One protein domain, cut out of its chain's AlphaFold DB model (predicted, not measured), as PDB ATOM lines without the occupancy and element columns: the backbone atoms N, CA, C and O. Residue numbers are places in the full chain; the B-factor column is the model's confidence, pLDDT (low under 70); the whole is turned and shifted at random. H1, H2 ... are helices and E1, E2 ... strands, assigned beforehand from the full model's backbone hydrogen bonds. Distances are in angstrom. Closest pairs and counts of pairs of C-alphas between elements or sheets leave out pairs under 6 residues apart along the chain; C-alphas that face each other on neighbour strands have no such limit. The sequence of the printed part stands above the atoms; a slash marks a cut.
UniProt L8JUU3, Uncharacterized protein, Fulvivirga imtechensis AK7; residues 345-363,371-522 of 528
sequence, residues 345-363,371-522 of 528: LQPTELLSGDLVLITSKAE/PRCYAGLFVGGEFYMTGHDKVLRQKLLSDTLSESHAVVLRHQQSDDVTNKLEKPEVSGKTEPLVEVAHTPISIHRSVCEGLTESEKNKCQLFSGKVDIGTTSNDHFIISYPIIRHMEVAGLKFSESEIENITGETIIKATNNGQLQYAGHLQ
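AT A GLANCE: This is residues 345 to 363 and 371 to 522 of the 528 residues of an uncharacterized protein of Fulvivirga imtechensis AK7 (UniProt L8JUU3). A strongly twisted sheet of seven strands has a small sheet of three strands, E8, E6 and E9, partly face to face with it, their strands crossed. H5 follows E8 and packs beside the small sheet over E2 of the large sheet, the short H1 lies over E1 on the opposite face of the large sheet, and H3 and H4 beyond its E7 edge make one end of the longest axis. The printed part has 171 residues with five named helices and ten named strands, in the order E1 E2 E3 E4 H1 E5 H2 E6 E7 H3 H4 E8 H5 E9 E10. The large sheet runs E4 E3 E2 E1 E5 E10 E7 and the small one E8 E6 E9, both mixed; the class is mixed, helices and strands, with 85 residues, under half, in named elements. The whole is compact, radius of gyration of the C-alphas 15.5 A, spanning 50 by 36 by 32 A.

IN THESE COORDINATES: In the large sheet, E1 is residues 355 to 360, 15.6 A long, from C-alpha 355 at (31.132, 18.474, -32.563); E2 is 373 to 379, 19.5 A; E3 is 382 to 386; E4 is 392 to 395; E5 is 404 to 411, 22.2 A; E7 is 441 to 443; and E10 is 515 to 521, 16.3 A, ending with C-alpha 521 at (32.554, 22.401, -22.046). E6 is 433 to 437, E8 475 to 479 and E9 507 to 510. H1 is 397 to 401, H2 414 to 417, H3 445 to 448, H4 453 to 460 and H5 480 to 489, 14.3 A.

HOW THE PARTS SIT: E1 and E5 are antiparallel, with N 355 and O 409 2.8 A apart; E10 and E7 are parallel, with N 517 and O 442 2.8 A apart. E2, E3 and E4 form a meander, each strand the antiparallel neighbour of the one before. The two sheets make a sandwich, two sheets face to face, with strands at 87 degrees; the closest C-alphas of E2 and E8 are Cys 373 and Phe 476, 4.8 A. E6 is parallel to E9, with N 435 and O 507 2.7 A apart. H5 runs slantwise to E2, 37 degrees on the local plane, at a height over the sheet of 8.9 A. H1 is over E1 on the opposite face, height 7.5 A. H3 only grazes the large sheet with residues 445 to 448 and touches H4, closest C-alphas Cys 448 and Lys 456, 5.4 A. H2 and H5 are close but not clearly touching, closest C-alphas Val 417 and Ala 489, 6.4 A. In H1, H4 and H5 every O i to N i+4 pair is within hydrogen-bond range; H2 and H3 are too short for one.

THE WHOLE: The C-alphas farthest apart, Thr 452 and Gly 503, are 51.0 A apart. Residues 364 to 370 are not printed; C-alphas 363 and 371 are 9.7 A apart across the cut. The links H2 to E6, H4 to E8 and H5 to E9 are long. Mean pLDDT of the printed part is 88.1, with residues 362 to 363, 439 and 499 to 505 under 70.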
ATOM      1  N   LEU A 345      31.091  26.890 -22.068       93.94
ATOM      2  CA  LEU A 345      29.792  26.474 -22.580       93.94
ATOM      3  C   LEU A 345      29.111  25.530 -21.583       93.94
ATOM      4  O   LEU A 345      29.735  24.604 -21.056       93.94
ATOM      5  N   GLN A 346      27.823  25.745 -21.327       93.88
ATOM      6  CA  GLN A 346      27.003  24.807 -20.557       93.88
ATOM      7  C   GLN A 346      26.416  23.723 -21.478       93.88
ATOM      8  O   GLN A 346      26.085  24.019 -22.625       93.88
ATOM      9  N   PRO A 347      26.171  22.490 -20.989       94.44
ATOM     10  CA  PRO A 347      25.540  21.436 -21.794       94.44
ATOM     11  C   PRO A 347      24.187  21.828 -22.412       94.44
ATOM     12  O   PRO A 347      23.816  21.317 -23.461       94.44
ATOM     13  N   THR A 348      23.453  22.750 -21.783       94.19
ATOM     14  CA  THR A 348      22.167  23.269 -22.281       94.19
ATOM     15  C   THR A 348      22.298  24.226 -23.467       94.19
ATOM     16  O   THR A 348      21.293  24.541 -24.093       94.19
ATOM     17  N   GLU A 349      23.501  24.731 -23.751       94.81
ATOM     18  CA  GLU A 349      23.783  25.636 -24.877       94.81
ATOM     19  C   GLU A 349      24.271  24.885 -26.132       94.81
ATOM     20  O   GLU A 349      24.515  25.506 -27.172       94.81
ATOM     21  N   LEU A 350      24.424  23.559 -26.038       95.75
ATOM     22  CA  LEU A 350      24.778  22.707 -27.167       95.75
ATOM     23  C   LEU A 350      23.619  22.605 -28.158       95.75
ATOM     24  O   LEU A 350      22.459  22.426 -27.776       95.75
ATOM     25  N   LEU A 351      23.953  22.674 -29.442       95.88
ATOM     26  CA  LEU A 351      23.017  22.538 -30.550       95.88
ATOM     27  C   LEU A 351      23.256  21.224 -31.297       95.88
ATOM     28  O   LEU A 351      24.373  20.712 -31.355       95.88
ATOM     29  N   SER A 352      22.199  20.669 -31.896       96.00
ATOM     30  CA  SER A 352      22.327  19.502 -32.774       96.00
ATOM     31  C   SER A 352      23.266  19.820 -33.940       96.00
ATOM     32  O   SER A 352      23.027  20.771 -34.677       96.00
ATOM     33  N   GLY A 353      24.303  19.007 -34.128       95.94
ATOM     34  CA  GLY A 353      25.353  19.240 -35.123       95.94
ATOM     35  C   GLY A 353      26.643  19.810 -34.542       95.94
ATOM     36  O   GLY A 353      27.629  19.906 -35.271       95.94
ATOM     37  N   ASP A 354      26.662  20.146 -33.250       97.06
ATOM     38  CA  ASP A 354      27.898  20.482 -32.552       97.06
ATOM     39  C   ASP A 354      28.804  19.250 -32.452       97.06
ATOM     40  O   ASP A 354      28.381  18.154 -32.066       97.06
ATOM     41  N   LEU A 355      30.077  19.449 -32.779       96.25
ATOM     42  CA  LEU A 355      31.132  18.474 -32.563       96.25
ATOM     43  C   LEU A 355      31.775  18.731 -31.218       96.25
ATOM     44  O   LEU A 355      32.245  19.834 -30.947       96.25
ATOM     45  N   VAL A 356      31.849  17.698 -30.396       96.31
ATOM     46  CA  VAL A 356      32.540  17.763 -29.115       96.31
ATOM     47  C   VAL A 356      33.839  16.988 -29.237       96.31
ATOM     48  O   VAL A 356      33.838  15.767 -29.385       96.31
ATOM     49  N   LEU A 357      34.944  17.721 -29.201       94.94
ATOM     50  CA  LEU A 357      36.295  17.198 -29.118       94.94
ATOM     51  C   LEU A 357      36.595  16.873 -27.663       94.94
ATOM     52  O   LEU A 357      36.496  17.754 -26.817       94.94
ATOM     53  N   ILE A 358      36.954  15.632 -27.374       93.31
ATOM     54  CA  ILE A 358      37.241  15.145 -26.028       93.31
ATOM     55  C   ILE A 358      38.662  14.626 -26.005       93.31
ATOM     56  O   ILE A 358      39.042  13.762 -26.804       93.31
ATOM     57  N   THR A 359      39.437  15.117 -25.050       89.88
ATOM     58  CA  THR A 359      40.764  14.586 -24.770       89.88
ATOM     59  C   THR A 359      40.694  13.657 -23.582       89.88
ATOM     60  O   THR A 359      40.469  14.058 -22.439       89.88
ATOM     61  N   SER A 360      40.874  12.370 -23.870       80.94
ATOM     62  CA  SER A 360      41.070  11.387 -22.818       80.94
ATOM     63  C   SER A 360      42.406  11.686 -22.148       80.94
ATOM     64  O   SER A 360      43.452  11.675 -22.809       80.94
ATOM     65  N   LYS A 361      42.386  11.975 -20.843       72.50
ATOM     66  CA  LYS A 361      43.607  11.883 -20.045       72.50
ATOM     67  C   LYS A 361      43.990  10.413 -20.089       72.50
ATOM     68  O   LYS A 361      43.192   9.574 -19.696       72.50
ATOM     69  N   ALA A 362      45.148  10.089 -20.654       59.28
ATOM     70  CA  ALA A 362      45.586   8.707 -20.762       59.28
ATOM     71  C   ALA A 362      45.664   8.088 -19.353       59.28
ATOM     72  O   ALA A 362      46.636   8.293 -18.637       59.28
ATOM     73  N   GLU A 363      44.636   7.346 -18.937       49.84
ATOM     74  CA  GLU A 363      44.625   6.649 -17.641       49.84
ATOM     75  C   GLU A 363      45.449   5.349 -17.666       49.84
ATOM     76  O   GLU A 363      45.497   4.596 -16.696       49.84
ATOM     77  N   PRO A 371      48.275  11.181 -25.858       80.12
ATOM     78  CA  PRO A 371      46.893  11.584 -25.636       80.12
ATOM     79  C   PRO A 371      46.234  11.876 -26.985       80.12
ATOM     80  O   PRO A 371      46.699  12.725 -27.747       80.12
ATOM     81  N   ARG A 372      45.163  11.140 -27.299       85.69
ATOM     82  CA  ARG A 372      44.403  11.303 -28.541       85.69
ATOM     83  C   ARG A 372      43.139  12.100 -28.273       85.69
ATOM     84  O   ARG A 372      42.428  11.853 -27.299       85.69
ATOM     85  N   CYS A 373      42.856  13.031 -29.175       90.38
ATOM     86  CA  CYS A 373      41.593  13.745 -29.205       90.38
ATOM     87  C   CYS A 373      40.580  12.962 -30.044       90.38
ATOM     88  O   CYS A 373      40.853  12.644 -31.205       90.38
ATOM     89  N   TYR A 374      39.422  12.662 -29.463       93.12
ATOM     90  CA  TYR A 374      38.301  12.024 -30.144       93.12
ATOM     91  C   TYR A 374      37.165  13.024 -30.317       93.12
ATOM     92  O   TYR A 374      36.757  13.679 -29.362       93.12
ATOM     93  N   ALA A 375      36.628  13.123 -31.523       95.00
ATOM     94  CA  ALA A 375      35.439  13.905 -31.807       95.00
ATOM     95  C   ALA A 375      34.191  13.022 -31.729       95.00
ATOM     96  O   ALA A 375      34.141  11.928 -32.300       95.00
ATOM     97  N   GLY A 376      33.161  13.530 -31.062       96.31
ATOM     98  CA  GLY A 376      31.804  13.012 -31.159       96.31
ATOM     99  C   GLY A 376      30.824  14.076 -31.638       96.31
ATOM    100  O   GLY A 376      31.137  15.263 -31.668       96.31
ATOM    101  N   LEU A 377      29.628  13.637 -32.004       97.50
ATOM    102  CA  LEU A 377      28.544  14.467 -32.509       97.50
ATOM    103  C   LEU A 377      27.429  14.573 -31.472       97.50
ATOM    104  O   LEU A 377      26.944  13.559 -30.966       97.50
ATOM    105  N   PHE A 378      26.992  15.794 -31.186       97.56
ATOM    106  CA  PHE A 378      25.825  16.052 -30.355       97.56
ATOM    107  C   PHE A 378      24.571  16.170 -31.228       97.56
ATOM    108  O   PHE A 378      24.515  16.997 -32.137       97.56
ATOM    109  N   VAL A 379      23.551  15.348 -30.968       96.88
ATOM    110  CA  VAL A 379      22.284  15.357 -31.716       96.88
ATOM    111  C   VAL A 379      21.114  15.166 -30.762       96.88
ATOM    112  O   VAL A 379      20.999  14.136 -30.104       96.88
ATOM    113  N   GLY A 380      20.204  16.141 -30.708       92.44
ATOM    114  CA  GLY A 380      18.928  15.992 -30.001       92.44
ATOM    115  C   GLY A 380      19.061  15.687 -28.505       92.44
ATOM    116  O   GLY A 380      18.249  14.936 -27.969       92.44
ATOM    117  N   GLY A 381      20.086  16.231 -27.840       93.50
ATOM    118  CA  GLY A 381      20.358  15.978 -26.419       93.50
ATOM    119  C   GLY A 381      21.198  14.730 -26.140       93.50
ATOM    120  O   GLY A 381      21.531  14.466 -24.986       93.50
ATOM    121  N   GLU A 382      21.551  13.964 -27.170       96.06
ATOM    122  CA  GLU A 382      22.347  12.745 -27.062       96.06
ATOM    123  C   GLU A 382      23.731  12.955 -27.678       96.06
ATOM    124  O   GLU A 382      23.901  13.727 -28.624       96.06
ATOM    125  N   PHE A 383      24.733  12.266 -27.130       97.12
ATOM    126  CA  PHE A 383      26.108  12.365 -27.593       97.12
ATOM    127  C   PHE A 383      26.562  11.051 -28.231       97.12
ATOM    128  O   PHE A 383      26.476   9.986 -27.618       97.12
ATOM    129  N   TYR A 384      27.049  11.124 -29.467       97.19
ATOM    130  CA  TYR A 384      27.501   9.978 -30.250       97.19
ATOM    131  C   TYR A 384      29.001  10.068 -30.465       97.19
ATOM    132  O   TYR A 384      29.490  11.018 -31.066       97.19
ATOM    133  N   MET A 385      29.744   9.072 -30.001       95.31
ATOM    134  CA  MET A 385      31.200   9.063 -30.108       95.31
ATOM    135  C   MET A 385      31.699   7.653 -30.385       95.31
ATOM    136  O   MET A 385      31.094   6.661 -29.972       95.31
ATOM    137  N   THR A 386      32.844   7.576 -31.049       91.62
ATOM    138  CA  THR A 386      33.567   6.326 -31.249       91.62
ATOM    139  C   THR A 386      34.771   6.275 -30.321       91.62
ATOM    140  O   THR A 386      35.587   7.192 -30.315       91.62
ATOM    141  N   GLY A 387      34.860   5.218 -29.514       86.19
ATOM    142  CA  GLY A 387      35.989   5.001 -28.611       86.19
ATOM    143  C   GLY A 387      37.197   4.360 -29.303       86.19
ATOM    144  O   GLY A 387      37.243   4.201 -30.524       86.19
ATOM    145  N   HIS A 388      38.169   3.925 -28.498       86.81
ATOM    146  CA  HIS A 388      39.349   3.183 -28.967       86.81
ATOM    147  C   HIS A 388      39.003   1.864 -29.676       86.81
ATOM    148  O   HIS A 388      39.739   1.423 -30.555       86.81
ATOM    149  N   ASP A 389      37.869   1.257 -29.325       88.81
ATOM    150  CA  ASP A 389      37.344   0.030 -29.928       88.81
ATOM    151  C   ASP A 389      36.778   0.235 -31.340       88.81
ATOM    152  O   ASP A 389      36.330  -0.723 -31.967       88.81
ATOM    153  N   LYS A 390      36.803   1.473 -31.850       91.94
ATOM    154  CA  LYS A 390      36.261   1.855 -33.156       91.94
ATOM    155  C   LYS A 390      34.755   1.599 -33.288       91.94
ATOM    156  O   LYS A 390      34.239   1.606 -34.400       91.94
ATOM    157  N   VAL A 391      34.028   1.402 -32.188       93.81
ATOM    158  CA  VAL A 391      32.572   1.213 -32.218       93.81
ATOM    159  C   VAL A 391      31.888   2.540 -31.925       93.81
ATOM    160  O   VAL A 391      32.155   3.178 -30.904       93.81
ATOM    161  N   LEU A 392      30.998   2.974 -32.818       95.94
ATOM    162  CA  LEU A 392      30.131   4.121 -32.560       95.94
ATOM    163  C   LEU A 392      29.158   3.771 -31.433       95.94
ATOM    164  O   LEU A 392      28.450   2.769 -31.519       95.94
ATOM    165  N   ARG A 393      29.116   4.585 -30.378       96.25
ATOM    166  CA  ARG A 393      28.217   4.403 -29.236       96.25
ATOM    167  C   ARG A 393      27.504   5.707 -28.920       96.25
ATOM    168  O   ARG A 393      28.089   6.785 -29.000       96.25
ATOM    169  N   GLN A 394      26.256   5.581 -28.493       96.94
ATOM    170  CA  GLN A 394      25.573   6.650 -27.784       96.94
ATOM    171  C   GLN A 394      26.059   6.650 -26.332       96.94
ATOM    172  O   GLN A 394      26.066   5.608 -25.674       96.94
ATOM    173  N   LYS A 395      26.478   7.809 -25.837       95.06
ATOM    174  CA  LYS A 395      26.914   8.022 -24.458       95.06
ATOM    175  C   LYS A 395      26.193   9.224 -23.867       95.06
ATOM    176  O   LYS A 395      25.740  10.117 -24.583       95.06
ATOM    177  N   LEU A 396      26.092   9.240 -22.544       94.44
ATOM    178  CA  LEU A 396      25.678  10.438 -21.838       94.44
ATOM    179  C   LEU A 396      26.859  11.414 -21.821       94.44
ATOM    180  O   LEU A 396      28.002  11.024 -21.565       94.44
ATOM    181  N   LEU A 397      26.592  12.685 -22.119       94.12
ATOM    182  CA  LEU A 397      27.646  13.695 -22.171       94.12
ATOM    183  C   LEU A 397      28.318  13.874 -20.798       94.12
ATOM    184  O   LEU A 397      29.534  14.010 -20.730       94.12
ATOM    185  N   SER A 398      27.554  13.799 -19.703       92.75
ATOM    186  CA  SER A 398      28.092  13.889 -18.337       92.75
ATOM    187  C   SER A 398      29.132  12.815 -18.033       92.75
ATOM    188  O   SER A 398      30.171  13.133 -17.469       92.75
ATOM    189  N   ASP A 399      28.880  11.576 -18.460       90.62
ATOM    190  CA  ASP A 399      29.761  10.427 -18.201       90.62
ATOM    191  C   ASP A 399      31.073  10.532 -18.982       90.62
ATOM    192  O   ASP A 399      32.055   9.873 -18.674       90.62
ATOM    193  N   THR A 400      31.073  11.339 -20.042       90.56
ATOM    194  CA  THR A 400      32.245  11.571 -20.883       90.56
ATOM    195  C   THR A 400      33.080  12.743 -20.374       90.56
ATOM    196  O   THR A 400      34.298  12.747 -20.502       90.56
ATOM    197  N   LEU A 401      32.425  13.762 -19.819       90.25
ATOM    198  CA  LEU A 401      33.078  14.997 -19.397       90.25
ATOM    199  C   LEU A 401      33.760  14.888 -18.023       90.25
ATOM    200  O   LEU A 401      34.558  15.759 -17.693       90.25
ATOM    201  N   SER A 402      33.457  13.870 -17.209       85.25
ATOM    202  CA  SER A 402      33.996  13.746 -15.843       85.25
ATOM    203  C   SER A 402      35.523  13.630 -15.788       85.25
ATOM    204  O   SER A 402      36.129  14.033 -14.799       85.25
ATOM    205  N   GLU A 403      36.150  13.114 -16.844       73.31
ATOM    206  CA  GLU A 403      37.575  12.746 -16.857       73.31
ATOM    207  C   GLU A 403      38.387  13.510 -17.918       73.31
ATOM    208  O   GLU A 403      39.606  13.351 -18.025       73.31
ATOM    209  N   SER A 404      37.739  14.390 -18.686       83.56
ATOM    210  CA  SER A 404      38.300  14.921 -19.929       83.56
ATOM    211  C   SER A 404      38.087  16.417 -20.105       83.56
ATOM    212  O   SER A 404      37.075  16.978 -19.690       83.56
ATOM    213  N   HIS A 405      39.033  17.065 -20.791       88.56
ATOM    214  CA  HIS A 405      38.778  18.390 -21.349       88.56
ATOM    215  C   HIS A 405      37.955  18.223 -22.621       88.56
ATOM    216  O   HIS A 405      38.208  17.315 -23.419       88.56
ATOM    217  N   ALA A 406      36.966  19.094 -22.799       93.81
ATOM    218  CA  ALA A 406      36.123  19.066 -23.974       93.81
ATOM    219  C   ALA A 406      35.999  20.440 -24.622       93.81
ATOM    220  O   ALA A 406      35.717  21.443 -23.962       93.81
ATOM    221  N   VAL A 407      36.180  20.466 -25.937       95.06
ATOM    222  CA  VAL A 407      36.049  21.651 -26.784       95.06
ATOM    223  C   VAL A 407      34.909  21.423 -27.756       95.06
ATOM    224  O   VAL A 407      34.790  20.354 -28.347       95.06
ATOM    225  N   VAL A 408      34.068  22.431 -27.936       96.31
ATOM    226  CA  VAL A 408      32.934  22.379 -28.854       96.31
ATOM    227  C   VAL A 408      33.274  23.153 -30.112       96.31
ATOM    228  O   VAL A 408      33.596  24.344 -30.057       96.31
ATOM    229  N   LEU A 409      33.162  22.474 -31.246       95.50
ATOM    230  CA  LEU A 409      33.242  23.059 -32.572       95.50
ATOM    231  C   LEU A 409      31.860  23.046 -33.218       95.50
ATOM    232  O   LEU A 409      31.161  22.035 -33.213       95.50
ATOM    233  N   ARG A 410      31.479  24.172 -33.810       95.69
ATOM    234  CA  ARG A 410      30.202  24.367 -34.486       95.69
ATOM    235  C   ARG A 410      30.432  24.641 -35.961       95.69
ATOM    236  O   ARG A 410      31.237  25.493 -36.321       95.69
ATOM    237  N   HIS A 411      29.711  23.935 -36.821       95.44
ATOM    238  CA  HIS A 411      29.762  24.191 -38.256       95.44
ATOM    239  C   HIS A 411      29.120  25.549 -38.585       95.44
ATOM    240  O   HIS A 411      28.041  25.853 -38.073       95.44
ATOM    241  N   GLN A 412      29.720  26.342 -39.476       93.75
ATOM    242  CA  GLN A 412      29.223  27.675 -39.857       93.75
ATOM    243  C   GLN A 412      27.772  27.663 -40.379       93.75
ATOM    244  O   GLN A 412      27.047  28.639 -40.225       93.75
ATOM    245  N   GLN A 413      27.351  26.553 -40.989       94.06
ATOM    246  CA  GLN A 413      25.996  26.344 -41.528       94.06
ATOM    247  C   GLN A 413      25.066  25.548 -40.594       94.06
ATOM    248  O   GLN A 413      24.009  25.089 -41.019       94.06
ATOM    249  N   SER A 414      25.460  25.322 -39.338       91.88
ATOM    250  CA  SER A 414      24.689  24.481 -38.407       91.88
ATOM    251  C   SER A 414      23.298  25.041 -38.102       91.88
ATOM    252  O   SER A 414      22.347  24.260 -38.067       91.88
ATOM    253  N   ASP A 415      23.156  26.363 -37.966       89.25
ATOM    254  CA  ASP A 415      21.897  27.024 -37.589       89.25
ATOM    255  C   ASP A 415      20.715  26.607 -38.489       89.25
ATOM    256  O   ASP A 415      19.625  26.315 -37.991       89.25
ATOM    257  N   ASP A 416      20.946  26.468 -39.798       87.19
ATOM    258  CA  ASP A 416      19.915  26.106 -40.783       87.19
ATOM    259  C   ASP A 416      19.610  24.597 -40.832       87.19
ATOM    260  O   ASP A 416      18.556  24.167 -41.315       87.19
ATOM    261  N   VAL A 417      20.548  23.771 -40.364       87.12
ATOM    262  CA  VAL A 417      20.567  22.318 -40.595       87.12
ATOM    263  C   VAL A 417      20.218  21.517 -39.342       87.12
ATOM    264  O   VAL A 417      19.821  20.358 -39.455       87.12
ATOM    265  N   THR A 418      20.275  22.129 -38.158       83.12
ATOM    266  CA  THR A 418      19.991  21.483 -36.861       83.12
ATOM    267  C   THR A 418      18.718  20.624 -36.842       83.12
ATOM    268  O   THR A 418      18.709  19.556 -36.234       83.12
ATOM    269  N   ASN A 419      17.663  21.032 -37.557       87.00
ATOM    270  CA  ASN A 419      16.384  20.312 -37.632       87.00
ATOM    271  C   ASN A 419      16.368  19.113 -38.600       87.00
ATOM    272  O   ASN A 419      15.440  18.310 -38.559       87.00
ATOM    273  N   LYS A 420      17.350  19.011 -39.502       91.94
ATOM    274  CA  LYS A 420      17.470  17.934 -40.502       91.94
ATOM    275  C   LYS A 420      18.438  16.835 -40.076       91.94
ATOM    276  O   LYS A 420      18.510  15.804 -40.737       91.94
ATOM    277  N   LEU A 421      19.204  17.067 -39.016       94.81
ATOM    278  CA  LEU A 421      20.177  16.106 -38.531       94.81
ATOM    279  C   LEU A 421      19.445  14.977 -37.795       94.81
ATOM    280  O   LEU A 421      18.934  15.161 -36.691       94.81
ATOM    281  N   GLU A 422      19.369  13.807 -38.426       95.62
ATOM    282  CA  GLU A 422      18.802  12.609 -37.799       95.62
ATOM    283  C   GLU A 422      19.764  12.038 -36.742       95.62
ATOM    284  O   GLU A 422      20.863  12.548 -36.542       95.62
ATOM    285  N   LYS A 423      19.380  10.984 -36.023       96.56
ATOM    286  CA  LYS A 423      20.292  10.312 -35.086       96.56
ATOM    287  C   LYS A 423      21.183   9.318 -35.848       96.56
ATOM    288  O   LYS A 423      20.636   8.553 -36.642       96.56
ATOM    289  N   PRO A 424      22.509   9.282 -35.616       95.44
ATOM    290  CA  PRO A 424      23.375   8.264 -36.209       95.44
ATOM    291  C   PRO A 424      22.957   6.846 -35.791       95.44
ATOM    292  O   PRO A 424      22.646   6.600 -34.622       95.44
ATOM    293  N   GLU A 425      22.984   5.893 -36.725       95.69
ATOM    294  CA  GLU A 425      22.668   4.491 -36.434       95.69
ATOM    295  C   GLU A 425      23.835   3.808 -35.700       95.69
ATOM    296  O   GLU A 425      24.967   3.752 -36.185       95.69
ATOM    297  N   VAL A 426      23.565   3.265 -34.513       95.94
ATOM    298  CA  VAL A 426      24.557   2.552 -33.697       95.94
ATOM    299  C   VAL A 426      24.683   1.117 -34.219       95.94
ATOM    300  O   VAL A 426      23.888   0.247 -33.873       95.94
ATOM    301  N   SER A 427      25.680   0.863 -35.072       89.75
ATOM    302  CA  SER A 427      25.842  -0.424 -35.773       89.75
ATOM    303  C   SER A 427      26.401  -1.554 -34.892       89.75
ATOM    304  O   SER A 427      26.289  -2.729 -35.248       89.75
ATOM    305  N   GLY A 428      27.049  -1.212 -33.769       92.38
ATOM    306  CA  GLY A 428      27.810  -2.153 -32.937       92.38
ATOM    307  C   GLY A 428      29.029  -2.772 -33.638       92.38
ATOM    308  O   GLY A 428      29.689  -3.637 -33.063       92.38
ATOM    309  N   LYS A 429      29.326  -2.362 -34.877       93.50
ATOM    310  CA  LYS A 429      30.461  -2.834 -35.670       93.50
ATOM    311  C   LYS A 429      31.634  -1.873 -35.517       93.50
ATOM    312  O   LYS A 429      31.469  -0.720 -35.128       93.50
ATOM    313  N   THR A 430      32.827  -2.373 -35.819       92.88
ATOM    314  CA  THR A 430      34.027  -1.544 -35.928       92.88
ATOM    315  C   THR A 430      33.929  -0.690 -37.184       92.88
ATOM    316  O   THR A 430      33.801  -1.226 -38.287       92.88
ATOM    317  N   GLU A 431      34.013   0.619 -37.014       90.75
ATOM    318  CA  GLU A 431      33.883   1.613 -38.070       90.75
ATOM    319  C   GLU A 431      35.256   2.217 -38.408       90.75
ATOM    320  O   GLU A 431      36.142   2.281 -37.545       90.75
ATOM    321  N   PRO A 432      35.478   2.668 -39.653       92.00
ATOM    322  CA  PRO A 432      36.713   3.347 -40.003       92.00
ATOM    323  C   PRO A 432      36.830   4.692 -39.271       92.00
ATOM    324  O   PRO A 432      35.845   5.408 -39.054       92.00
ATOM    325  N   LEU A 433      38.064   5.025 -38.893       92.38
ATOM    326  CA  LEU A 433      38.415   6.276 -38.227       92.38
ATOM    327  C   LEU A 433      39.056   7.236 -39.229       92.38
ATOM    328  O   LEU A 433      39.840   6.830 -40.087       92.38
ATOM    329  N   VAL A 434      38.746   8.515 -39.083       91.81
ATOM    330  CA  VAL A 434      39.294   9.604 -39.885       91.81
ATOM    331  C   VAL A 434      40.052  10.532 -38.948       91.81
ATOM    332  O   VAL A 434      39.503  11.037 -37.974       91.81
ATOM    333  N   GLU A 435      41.332  10.726 -39.223       92.00
ATOM    334  CA  GLU A 435      42.159  11.746 -38.598       92.00
ATOM    335  C   GLU A 435      41.980  13.048 -39.373       92.00
ATOM    336  O   GLU A 435      42.315  13.160 -40.553       92.00
ATOM    337  N   VAL A 436      41.417  14.043 -38.705       89.50
ATOM    338  CA  VAL A 436      41.197  15.364 -39.271       89.50
ATOM    339  C   VAL A 436      42.336  16.262 -38.819       89.50
ATOM    340  O   VAL A 436      42.545  16.465 -37.622       89.50
ATOM    341  N   ALA A 437      43.084  16.796 -39.782       86.94
ATOM    342  CA  ALA A 437      44.037  17.860 -39.529       86.94
ATOM    343  C   ALA A 437      43.285  19.161 -39.251       86.94
ATOM    344  O   ALA A 437      42.439  19.608 -40.037       86.94
ATOM    345  N   HIS A 438      43.605  19.755 -38.111       72.31
ATOM    346  CA  HIS A 438      43.008  20.977 -37.641       72.31
ATOM    347  C   HIS A 438      43.684  22.178 -38.299       72.31
ATOM    348  O   HIS A 438      44.805  22.556 -37.969       72.31
ATOM    349  N   THR A 439      42.981  22.805 -39.237       64.88
ATOM    350  CA  THR A 439      43.292  24.163 -39.694       64.88
ATOM    351  C   THR A 439      42.926  25.174 -38.598       64.88
ATOM    352  O   THR A 439      42.072  24.857 -37.764       64.88
ATOM    353  N   PRO A 440      43.566  26.360 -38.545       77.44
ATOM    354  CA  PRO A 440      43.258  27.372 -37.534       77.44
ATOM    355  C   PRO A 440      41.749  27.630 -37.466       77.44
ATOM    356  O   PRO A 440      41.093  27.822 -38.491       77.44
ATOM    357  N   ILE A 441      41.199  27.586 -36.253       82.19
ATOM    358  CA  ILE A 441      39.755  27.681 -36.042       82.19
ATOM    359  C   ILE A 441      39.369  29.149 -35.999       82.19
ATOM    360  O   ILE A 441      39.987  29.936 -35.278       82.19
ATOM    361  N   SER A 442      38.312  29.504 -36.722       88.19
ATOM    362  CA  SER A 442      37.649  30.790 -36.519       88.19
ATOM    363  C   SER A 442      36.778  30.742 -35.262       88.19
ATOM    364  O   SER A 442      36.261  29.689 -34.885       88.19
ATOM    365  N   ILE A 443      36.608  31.871 -34.579       89.19
ATOM    366  CA  ILE A 443      35.726  31.947 -33.408       89.19
ATOM    367  C   ILE A 443      34.277  32.111 -33.864       89.19
ATOM    368  O   ILE A 443      33.957  32.972 -34.687       89.19
ATOM    369  N   HIS A 444      33.378  31.303 -33.302       91.00
ATOM    370  CA  HIS A 444      31.954  31.425 -33.572       91.00
ATOM    371  C   HIS A 444      31.427  32.775 -33.069       91.00
ATOM    372  O   HIS A 444      31.776  33.242 -31.984       91.00
ATOM    373  N   ARG A 445      30.523  33.402 -33.831       87.94
ATOM    374  CA  ARG A 445      30.030  34.765 -33.545       87.94
ATOM    375  C   ARG A 445      29.444  34.923 -32.142       87.94
ATOM    376  O   ARG A 445      29.611  35.988 -31.552       87.94
ATOM    377  N   SER A 446      28.814  33.872 -31.619       88.62
ATOM    378  CA  SER A 446      28.218  33.867 -30.278       88.62
ATOM    379  C   SER A 446      29.242  33.991 -29.148       88.62
ATOM    380  O   SER A 446      28.893  34.409 -28.050       88.62
ATOM    381  N   VAL A 447      30.507  33.636 -29.378       87.75
ATOM    382  CA  VAL A 447      31.581  33.803 -28.386       87.75
ATOM    383  C   VAL A 447      31.936  35.280 -28.218       87.75
ATOM    384  O   VAL A 447      32.246  35.717 -27.117       87.75
ATOM    385  N   CYS A 448      31.827  36.064 -29.292       89.12
ATOM    386  CA  CYS A 448      32.117  37.497 -29.286       89.12
ATOM    387  C   CYS A 448      30.907  38.358 -28.861       89.12
ATOM    388  O   CYS A 448      30.955  39.588 -28.963       89.12
ATOM    389  N   GLU A 449      29.793  37.744 -28.450       89.50
ATOM    390  CA  GLU A 449      28.618  38.462 -27.948       89.50
ATOM    391  C   GLU A 449      28.904  39.057 -26.563       89.50
ATOM    392  O   GLU A 449      29.469  38.408 -25.691       89.50
ATOM    393  N   GLY A 450      28.520  40.320 -26.357       86.94
ATOM    394  CA  GLY A 450      28.765  41.050 -25.106       86.94
ATOM    395  C   GLY A 450      30.070  41.853 -25.067       86.94
ATOM    396  O   GLY A 450      30.231  42.675 -24.168       86.94
ATOM    397  N   LEU A 451      30.959  41.684 -26.052       87.88
ATOM    398  CA  LEU A 451      32.150  42.523 -26.222       87.88
ATOM    399  C   LEU A 451      31.803  43.886 -26.842       87.88
ATOM    400  O   LEU A 451      30.797  44.029 -27.546       87.88
ATOM    401  N   THR A 452      32.660  44.890 -26.626       91.31
ATOM    402  CA  THR A 452      32.535  46.181 -27.325       91.31
ATOM    403  C   THR A 452      32.748  46.003 -28.832       91.31
ATOM    404  O   THR A 452      33.390  45.053 -29.265       91.31
ATOM    405  N   GLU A 453      32.244  46.910 -29.675       91.81
ATOM    406  CA  GLU A 453      32.325  46.762 -31.141       91.81
ATOM    407  C   GLU A 453      33.771  46.632 -31.663       91.81
ATOM    408  O   GLU A 453      34.049  45.833 -32.559       91.81
ATOM    409  N   SER A 454      34.723  47.339 -31.040       88.25
ATOM    410  CA  SER A 454      36.152  47.222 -31.369       88.25
ATOM    411  C   SER A 454      36.723  45.842 -31.021       88.25
ATOM    412  O   SER A 454      37.481  45.266 -31.802       88.25
ATOM    413  N   GLU A 455      36.356  45.294 -29.864       88.62
ATOM    414  CA  GLU A 455      36.796  43.970 -29.411       88.62
ATOM    415  C   GLU A 455      36.097  42.849 -30.170       88.62
ATOM    416  O   GLU A 455      36.725  41.848 -30.499       88.62
ATOM    417  N   LYS A 456      34.825  43.039 -30.520       89.44
ATOM    418  CA  LYS A 456      34.040  42.105 -31.323       89.44
ATOM    419  C   LYS A 456      34.682  41.885 -32.689       89.44
ATOM    420  O   LYS A 456      34.831  40.738 -33.096       89.44
ATOM    421  N   ASN A 457      35.134  42.951 -33.353       88.12
ATOM    422  CA  ASN A 457      35.855  42.835 -34.624       88.12
ATOM    423  C   ASN A 457      37.180  42.076 -34.457       88.12
ATOM    424  O   ASN A 457      37.488  41.205 -35.262       88.12
ATOM    425  N   LYS A 458      37.940  42.342 -33.385       87.50
ATOM    426  CA  LYS A 458      39.184  41.601 -33.093       87.50
ATOM    427  C   LYS A 458      38.928  40.120 -32.802       87.50
ATOM    428  O   LYS A 458      39.666  39.278 -33.289       87.50
ATOM    429  N   CYS A 459      37.878  39.820 -32.042       86.56
ATOM    430  CA  CYS A 459      37.456  38.465 -31.702       86.56
ATOM    431  C   CYS A 459      37.010  37.683 -32.948       86.56
ATOM    432  O   CYS A 459      37.407  36.540 -33.134       86.56
ATOM    433  N   GLN A 460      36.249  38.313 -33.849       88.12
ATOM    434  CA  GLN A 460      35.803  37.688 -35.101       88.12
ATOM    435  C   GLN A 460      36.933  37.466 -36.111       88.12
ATOM    436  O   GLN A 460      36.864  36.528 -36.899       88.12
ATOM    437  N   LEU A 461      37.957  38.322 -36.095       86.00
ATOM    438  CA  LEU A 461      39.147  38.181 -36.934       86.00
ATOM    439  C   LEU A 461      40.167  37.191 -36.367       86.00
ATOM    440  O   LEU A 461      41.209  36.980 -36.984       86.00
ATOM    441  N   PHE A 462      39.914  36.597 -35.200       83.38
ATOM    442  CA  PHE A 462      40.834  35.607 -34.680       83.38
ATOM    443  C   PHE A 462      40.828  34.344 -35.531       83.38
ATOM    444  O   PHE A 462      39.805  33.680 -35.717       83.38
ATOM    445  N   SER A 463      42.034  33.989 -35.949       80.44
ATOM    446  CA  SER A 463      42.396  32.698 -36.502       80.44
ATOM    447  C   SER A 463      43.571  32.176 -35.681       80.44
ATOM    448  O   SER A 463      44.703  32.637 -35.848       80.44
ATOM    449  N   GLY A 464      43.315  31.253 -34.763       80.88
ATOM    450  CA  GLY A 464      44.355  30.724 -33.889       80.88
ATOM    451  C   GLY A 464      44.112  29.279 -33.497       80.88
ATOM    452  O   GLY A 464      43.155  28.637 -33.939       80.88
ATOM    453  N   LYS A 465      45.026  28.754 -32.682       84.25
ATOM    454  CA  LYS A 465      44.928  27.401 -32.136       84.25
ATOM    455  C   LYS A 465      44.106  27.435 -30.849       84.25
ATOM    456  O   LYS A 465      44.291  28.305 -29.997       84.25
ATOM    457  N   VAL A 466      43.194  26.485 -30.714       85.50
ATOM    458  CA  VAL A 466      42.434  26.278 -29.480       85.50
ATOM    459  C   VAL A 466      43.132  25.195 -28.679       85.50
ATOM    460  O   VAL A 466      43.605  24.218 -29.259       85.50
ATOM    461  N   ASP A 467      43.217  25.370 -27.360       86.50
ATOM    462  CA  ASP A 467      43.704  24.287 -26.517       86.50
ATOM    463  C   ASP A 467      42.638  23.199 -26.431       86.50
ATOM    464  O   ASP A 467      41.553  23.417 -25.879       86.50
ATOM    465  N   ILE A 468      42.947  22.039 -26.999       83.44
ATOM    466  CA  ILE A 468      42.085  20.864 -26.955       83.44
ATOM    467  C   ILE A 468      42.461  19.988 -25.746       83.44
ATOM    468  O   ILE A 468      41.694  19.110 -25.353       83.44
ATOM    469  N   GLY A 469      43.587  20.272 -25.082       76.62
ATOM    470  CA  GLY A 469      44.094  19.512 -23.943       76.62
ATOM    471  C   GLY A 469      45.039  18.377 -24.342       76.62
ATOM    472  O   GLY A 469      45.229  17.447 -23.557       76.62
ATOM    473  N   THR A 470      45.623  18.419 -25.547       80.19
ATOM    474  CA  THR A 470      46.723  17.531 -25.959       80.19
ATOM    475  C   THR A 470      47.984  18.330 -26.291       80.19
ATOM    476  O   THR A 470      47.950  19.538 -26.504       80.19
ATOM    477  N   THR A 471      49.127  17.643 -26.368       74.94
ATOM    478  CA  THR A 471      50.373  18.239 -26.882       74.94
ATOM    479  C   THR A 471      50.292  18.507 -28.386       74.94
ATOM    480  O   THR A 471      50.818  19.505 -28.870       74.94
ATOM    481  N   SER A 472      49.595  17.644 -29.130       76.69
ATOM    482  CA  SER A 472      49.309  17.811 -30.553       76.69
ATOM    483  C   SER A 472      47.884  18.336 -30.752       76.69
ATOM    484  O   SER A 472      46.985  17.590 -31.146       76.69
ATOM    485  N   ASN A 473      47.676  19.630 -30.499       79.19
ATOM    486  CA  ASN A 473      46.397  20.330 -30.727       79.19
ATOM    487  C   ASN A 473      46.036  20.484 -32.229       79.19
ATOM    488  O   ASN A 473      45.083  21.175 -32.580       79.19
ATOM    489  N   ASP A 474      46.792  19.836 -33.121       85.31
ATOM    490  CA  ASP A 474      46.702  19.987 -34.575       85.31
ATOM    491  C   ASP A 474      45.907  18.861 -35.257       85.31
ATOM    492  O   ASP A 474      45.627  18.952 -36.450       85.31
ATOM    493  N   HIS A 475      45.524  17.801 -34.538       89.94
ATOM    494  CA  HIS A 475      44.782  16.672 -35.107       89.94
ATOM    495  C   HIS A 475      43.740  16.125 -34.128       89.94
ATOM    496  O   HIS A 475      43.967  16.070 -32.917       89.94
ATOM    497  N   PHE A 476      42.610  15.659 -34.654       92.06
ATOM    498  CA  PHE A 476      41.627  14.891 -33.889       92.06
ATOM    499  C   PHE A 476      41.080  13.730 -34.713       92.06
ATOM    500  O   PHE A 476      41.111  13.742 -35.941       92.06
ATOM    501  N   ILE A 477      40.577  12.708 -34.030       92.44
ATOM    502  CA  ILE A 477      40.047  11.497 -34.647       92.44
ATOM    503  C   ILE A 477      38.526  11.519 -34.555       92.44
ATOM    504  O   ILE A 477      37.966  11.650 -33.471       92.44
ATOM    505  N   ILE A 478      37.847  11.333 -35.679       94.19
ATOM    506  CA  ILE A 478      36.391  11.231 -35.768       94.19
ATOM    507  C   ILE A 478      36.018   9.946 -36.503       94.19
ATOM    508  O   ILE A 478      36.777   9.451 -37.336       94.19
ATOM    509  N   SER A 479      34.861   9.367 -36.206       94.31
ATOM    510  CA  SER A 479      34.410   8.199 -36.955       94.31
ATOM    511  C   SER A 479      33.769   8.589 -38.277       94.31
ATOM    512  O   SER A 479      33.071   9.598 -38.394       94.31
ATOM    513  N   TYR A 480      33.991   7.756 -39.290       93.12
ATOM    514  CA  TYR A 480      33.428   7.987 -40.613       93.12
ATOM    515  C   TYR A 480      31.892   8.080 -40.634       93.12
ATOM    516  O   TYR A 480      31.378   8.966 -41.321       93.12
ATOM    517  N   PRO A 481      31.126   7.265 -39.872       94.31
ATOM    518  CA  PRO A 481      29.675   7.415 -39.826       94.31
ATOM    519  C   PRO A 481      29.230   8.801 -39.361       94.31
ATOM    520  O   PRO A 481      28.255   9.315 -39.895       94.31
ATOM    521  N   ILE A 482      29.950   9.430 -38.424       95.50
ATOM    522  CA  ILE A 482      29.645  10.794 -37.977       95.50
ATOM    523  C   ILE A 482      29.848  11.797 -39.120       95.50
ATOM    524  O   ILE A 482      28.954  12.605 -39.371       95.50
ATOM    525  N   ILE A 483      30.978  11.722 -39.836       94.19
ATOM    526  CA  ILE A 483      31.240  12.602 -40.989       94.19
ATOM    527  C   ILE A 483      30.137  12.441 -42.035       94.19
ATOM    528  O   ILE A 483      29.513  13.424 -42.429       94.19
ATOM    529  N   ARG A 484      29.851  11.199 -42.440       93.44
ATOM    530  CA  ARG A 484      28.824  10.899 -43.443       93.44
ATOM    531  C   ARG A 484      27.457  11.435 -43.026       93.44
ATOM    532  O   ARG A 484      26.703  11.936 -43.856       93.44
ATOM    533  N   HIS A 485      27.129  11.324 -41.743       94.81
ATOM    534  CA  HIS A 485      25.864  11.805 -41.205       94.81
ATOM    535  C   HIS A 485      25.740  13.330 -41.289       94.81
ATOM    536  O   HIS A 485      24.694  13.855 -41.669       94.81
ATOM    537  N   MET A 486      26.827  14.045 -41.008       94.94
ATOM    538  CA  MET A 486      26.899  15.495 -41.188       94.94
ATOM    539  C   MET A 486      26.822  15.896 -42.667       94.94
ATOM    540  O   MET A 486      26.068  16.808 -43.008       94.94
ATOM    541  N   GLU A 487      27.494  15.171 -43.563       93.50
ATOM    542  CA  GLU A 487      27.433  15.415 -45.010       93.50
ATOM    543  C   GLU A 487      26.021  15.234 -45.583       93.50
ATOM    544  O   GLU A 487      25.577  16.063 -46.378       93.50
ATOM    545  N   VAL A 488      25.283  14.203 -45.149       93.81
ATOM    546  CA  VAL A 488      23.877  13.978 -45.546       93.81
ATOM    547  C   VAL A 488      22.983  15.136 -45.103       93.81
ATOM    548  O   VAL A 488      22.061  15.518 -45.826       93.81
ATOM    549  N   ALA A 489      23.278  15.740 -43.952       95.12
ATOM    550  CA  ALA A 489      22.581  16.930 -43.486       95.12
ATOM    551  C   ALA A 489      22.989  18.208 -44.255       95.12
ATOM    552  O   ALA A 489      22.309  19.229 -44.159       95.12
ATOM    553  N   GLY A 490      24.049  18.152 -45.065       94.56
ATOM    554  CA  GLY A 490      24.591  19.280 -45.826       94.56
ATOM    555  C   GLY A 490      25.749  20.007 -45.136       94.56
ATOM    556  O   GLY A 490      26.165  21.057 -45.613       94.56
ATOM    557  N   LEU A 491      26.284  19.463 -44.039       93.88
ATOM    558  CA  LEU A 491      27.433  20.000 -43.306       93.88
ATOM    559  C   LEU A 491      28.714  19.324 -43.812       93.88
ATOM    560  O   LEU A 491      29.116  18.269 -43.317       93.88
ATOM    561  N   LYS A 492      29.324  19.890 -44.856       91.38
ATOM    562  CA  LYS A 492      30.514  19.316 -45.498       91.38
ATOM    563  C   LYS A 492      31.795  19.696 -44.753       91.38
ATOM    564  O   LYS A 492      32.185  20.854 -44.728       91.38
ATOM    565  N   PHE A 493      32.517  18.700 -44.250       82.88
ATOM    566  CA  PHE A 493      33.804  18.903 -43.566       82.88
ATOM    567  C   PHE A 493      34.992  19.179 -44.481       82.88
ATOM    568  O   PHE A 493      35.930  19.884 -44.111       82.88
ATOM    569  N   SER A 494      34.985  18.535 -45.642       84.12
ATOM    570  CA  SER A 494      36.092  18.494 -46.584       84.12
ATOM    571  C   SER A 494      35.529  18.700 -47.982       84.12
ATOM    572  O   SER A 494      34.412  18.279 -48.284       84.12
ATOM    573  N   GLU A 495      36.298  19.373 -48.832       81.75
ATOM    574  CA  GLU A 495      35.981  19.473 -50.260       81.75
ATOM    575  C   GLU A 495      36.265  18.156 -50.984       81.75
ATOM    576  O   GLU A 495      35.572  17.809 -51.938       81.75
ATOM    577  N   SER A 496      37.261  17.411 -50.502       79.38
ATOM    578  CA  SER A 496      37.617  16.100 -51.027       79.38
ATOM    579  C   SER A 496      36.545  15.088 -50.651       79.38
ATOM    580  O   SER A 496      36.286  14.880 -49.462       79.38
ATOM    581  N   GLU A 497      35.961  14.440 -51.659       77.75
ATOM    582  CA  GLU A 497      35.089  13.288 -51.463       77.75
ATOM    583  C   GLU A 497      35.888  12.177 -50.779       77.75
ATOM    584  O   GLU A 497      36.952  11.762 -51.243       77.75
ATOM    585  N   ILE A 498      35.389  11.705 -49.638       76.75
ATOM    586  CA  ILE A 498      35.991  10.581 -48.926       76.75
ATOM    587  C   ILE A 498      35.542   9.295 -49.640       76.75
ATOM    588  O   ILE A 498      34.640   8.588 -49.184       76.75
ATOM    589  N   GLU A 499      36.114   9.027 -50.816       64.75
ATOM    590  CA  GLU A 499      35.777   7.855 -51.624       64.75
ATOM    591  C   GLU A 499      36.474   6.578 -51.116       64.75
ATOM    592  O   GLU A 499      37.668   6.559 -50.827       64.75
ATOM    593  N   ASN A 500      35.715   5.476 -51.074       57.44
ATOM    594  CA  ASN A 500      36.192   4.088 -50.973       57.44
ATOM    595  C   ASN A 500      37.169   3.774 -49.830       57.44
ATOM    596  O   ASN A 500      38.291   3.305 -50.031       57.44
ATOM    597  N   ILE A 501      36.675   3.906 -48.602       62.16
ATOM    598  CA  ILE A 501      37.383   3.432 -47.416       62.16
ATOM    599  C   ILE A 501      37.229   1.917 -47.302       62.16
ATOM    600  O   ILE A 501      36.188   1.414 -46.877       62.16
ATOM    601  N   THR A 502      38.272   1.174 -47.652       54.34
ATOM    602  CA  THR A 502      38.369  -0.245 -47.305       54.34
ATOM    603  C   THR A 502      39.349  -0.428 -46.144       54.34
ATOM    604  O   THR A 502      40.527  -0.107 -46.249       54.34
ATOM    605  N   GLY A 503      38.860  -0.961 -45.021       59.16
ATOM    606  CA  GLY A 503      39.696  -1.494 -43.937       59.16
ATOM    607  C   GLY A 503      40.217  -0.499 -42.890       59.16
ATOM    608  O   GLY A 503      39.818   0.660 -42.839       59.16
ATOM    609  N   GLU A 504      41.090  -1.015 -42.014       62.25
ATOM    610  CA  GLU A 504      41.574  -0.442 -40.739       62.25
ATOM    611  C   GLU A 504      42.333   0.894 -40.832       62.25
ATOM    612  O   GLU A 504      42.793   1.410 -39.808       62.25
ATOM    613  N   THR A 505      42.482   1.439 -42.034       69.81
ATOM    614  CA  THR A 505      43.278   2.623 -42.338       69.81
ATOM    615  C   THR A 505      42.655   3.891 -41.767       69.81
ATOM    616  O   THR A 505      41.480   4.180 -41.982       69.81
ATOM    617  N   ILE A 506      43.475   4.668 -41.058       77.12
ATOM    618  CA  ILE A 506      43.141   6.033 -40.657       77.12
ATOM    619  C   ILE A 506      43.220   6.912 -41.904       77.12
ATOM    620  O   ILE A 506      44.263   6.971 -42.557       77.12
ATOM    621  N   ILE A 507      42.127   7.588 -42.238       79.81
ATOM    622  CA  ILE A 507      42.097   8.521 -43.371       79.81
ATOM    623  C   ILE A 507      42.448   9.905 -42.891       79.81
ATOM    624  O   ILE A 507      41.937  10.337 -41.866       79.81
ATOM    625  N   LYS A 508      43.272  10.607 -43.659       82.94
ATOM    626  CA  LYS A 508      43.592  12.000 -43.384       82.94
ATOM    627  C   LYS A 508      42.622  12.897 -44.136       82.94
ATOM    628  O   LYS A 508      42.564  12.841 -45.361       82.94
ATOM    629  N   ALA A 509      41.879  13.712 -43.401       81.38
ATOM    630  CA  ALA A 509      41.031  14.760 -43.952       81.38
ATOM    631  C   ALA A 509      41.516  16.128 -43.467       81.38
ATOM    632  O   ALA A 509      42.049  16.257 -42.366       81.38
ATOM    633  N   THR A 510      41.335  17.161 -44.281       81.38
ATOM    634  CA  THR A 510      41.631  18.547 -43.904       81.38
ATOM    635  C   THR A 510      40.327  19.297 -43.709       81.38
ATOM    636  O   THR A 510      39.473  19.284 -44.595       81.38
ATOM    637  N   ASN A 511      40.179  19.963 -42.567       83.12
ATOM    638  CA  ASN A 511      39.056  20.865 -42.340       83.12
ATOM    639  C   ASN A 511      39.137  22.052 -43.318       83.12
ATOM    640  O   ASN A 511      40.141  22.764 -43.351       83.12
ATOM    641  N   ASN A 512      38.061  22.287 -44.066       85.62
ATOM    642  CA  ASN A 512      37.901  23.408 -45.004       85.62
ATOM    643  C   ASN A 512      37.715  24.785 -44.323       85.62
ATOM    644  O   ASN A 512      37.419  25.771 -44.992       85.62
ATOM    645  N   GLY A 513      37.850  24.861 -42.994       85.94
ATOM    646  CA  GLY A 513      37.684  26.091 -42.217       85.94
ATOM    647  C   GLY A 513      36.233  26.394 -41.826       85.94
ATOM    648  O   GLY A 513      35.969  27.446 -41.249       85.94
ATOM    649  N   GLN A 514      35.288  25.483 -42.097       91.62
ATOM    650  CA  GLN A 514      33.873  25.677 -41.752       91.62
ATOM    651  C   GLN A 514      33.557  25.393 -40.281       91.62
ATOM    652  O   GLN A 514      32.502  25.804 -39.790       91.62
ATOM    653  N   LEU A 515      34.446  24.706 -39.563       92.94
ATOM    654  CA  LEU A 515      34.316  24.524 -38.120       92.94
ATOM    655  C   LEU A 515      34.767  25.781 -37.379       92.94
ATOM    656  O   LEU A 515      35.878  26.274 -37.581       92.94
ATOM    657  N   GLN A 516      33.909  26.260 -36.488       94.25
ATOM    658  CA  GLN A 516      34.129  27.434 -35.659       94.25
ATOM    659  C   GLN A 516      34.165  27.036 -34.186       94.25
ATOM    660  O   GLN A 516      33.378  26.204 -33.737       94.25
ATOM    661  N   TYR A 517      35.050  27.643 -33.408       94.75
ATOM    662  CA  TYR A 517      35.125  27.419 -31.970       94.75
ATOM    663  C   TYR A 517      33.890  28.004 -31.279       94.75
ATOM    664  O   TYR A 517      33.640  29.207 -31.376       94.75
ATOM    665  N   ALA A 518      33.133  27.166 -30.569       95.25
ATOM    666  CA  ALA A 518      31.936  27.576 -29.834       95.25
ATOM    667  C   ALA A 518      32.188  27.761 -28.329       95.25
ATOM    668  O   ALA A 518      31.546  28.602 -27.699       95.25
ATOM    669  N   GLY A 519      33.113  26.994 -27.745       94.88
ATOM    670  CA  GLY A 519      33.434  27.081 -26.321       94.88
ATOM    671  C   GLY A 519      34.124  25.834 -25.773       94.88
ATOM    672  O   GLY A 519      34.188  24.798 -26.433       94.88
ATOM    673  N   HIS A 520      34.607  25.918 -24.538       94.31
ATOM    674  CA  HIS A 520      35.028  24.772 -23.730       94.31
ATOM    675  C   HIS A 520      33.849  24.289 -22.890       94.31
ATOM    676  O   HIS A 520      33.220  25.080 -22.184       94.31
ATOM    677  N   LEU A 521      33.554  22.994 -22.929       94.00
ATOM    678  CA  LEU A 521      32.554  22.401 -22.046       94.00
ATOM    679  C   LEU A 521      33.154  22.232 -20.657       94.00
ATOM    680  O   LEU A 521      34.128  21.506 -20.469       94.00
ATOM    681  N   GLN A 522      32.530  22.872 -19.674       87.00
ATOM    682  CA  GLN A 522      32.852  22.663 -18.272       87.00
ATOM    683  C   GLN A 522      31.644  22.019 -17.605       87.00
ATOM    684  O   GLN A 522      30.576  22.632 -17.499       87.00
TER     685      GLN A 522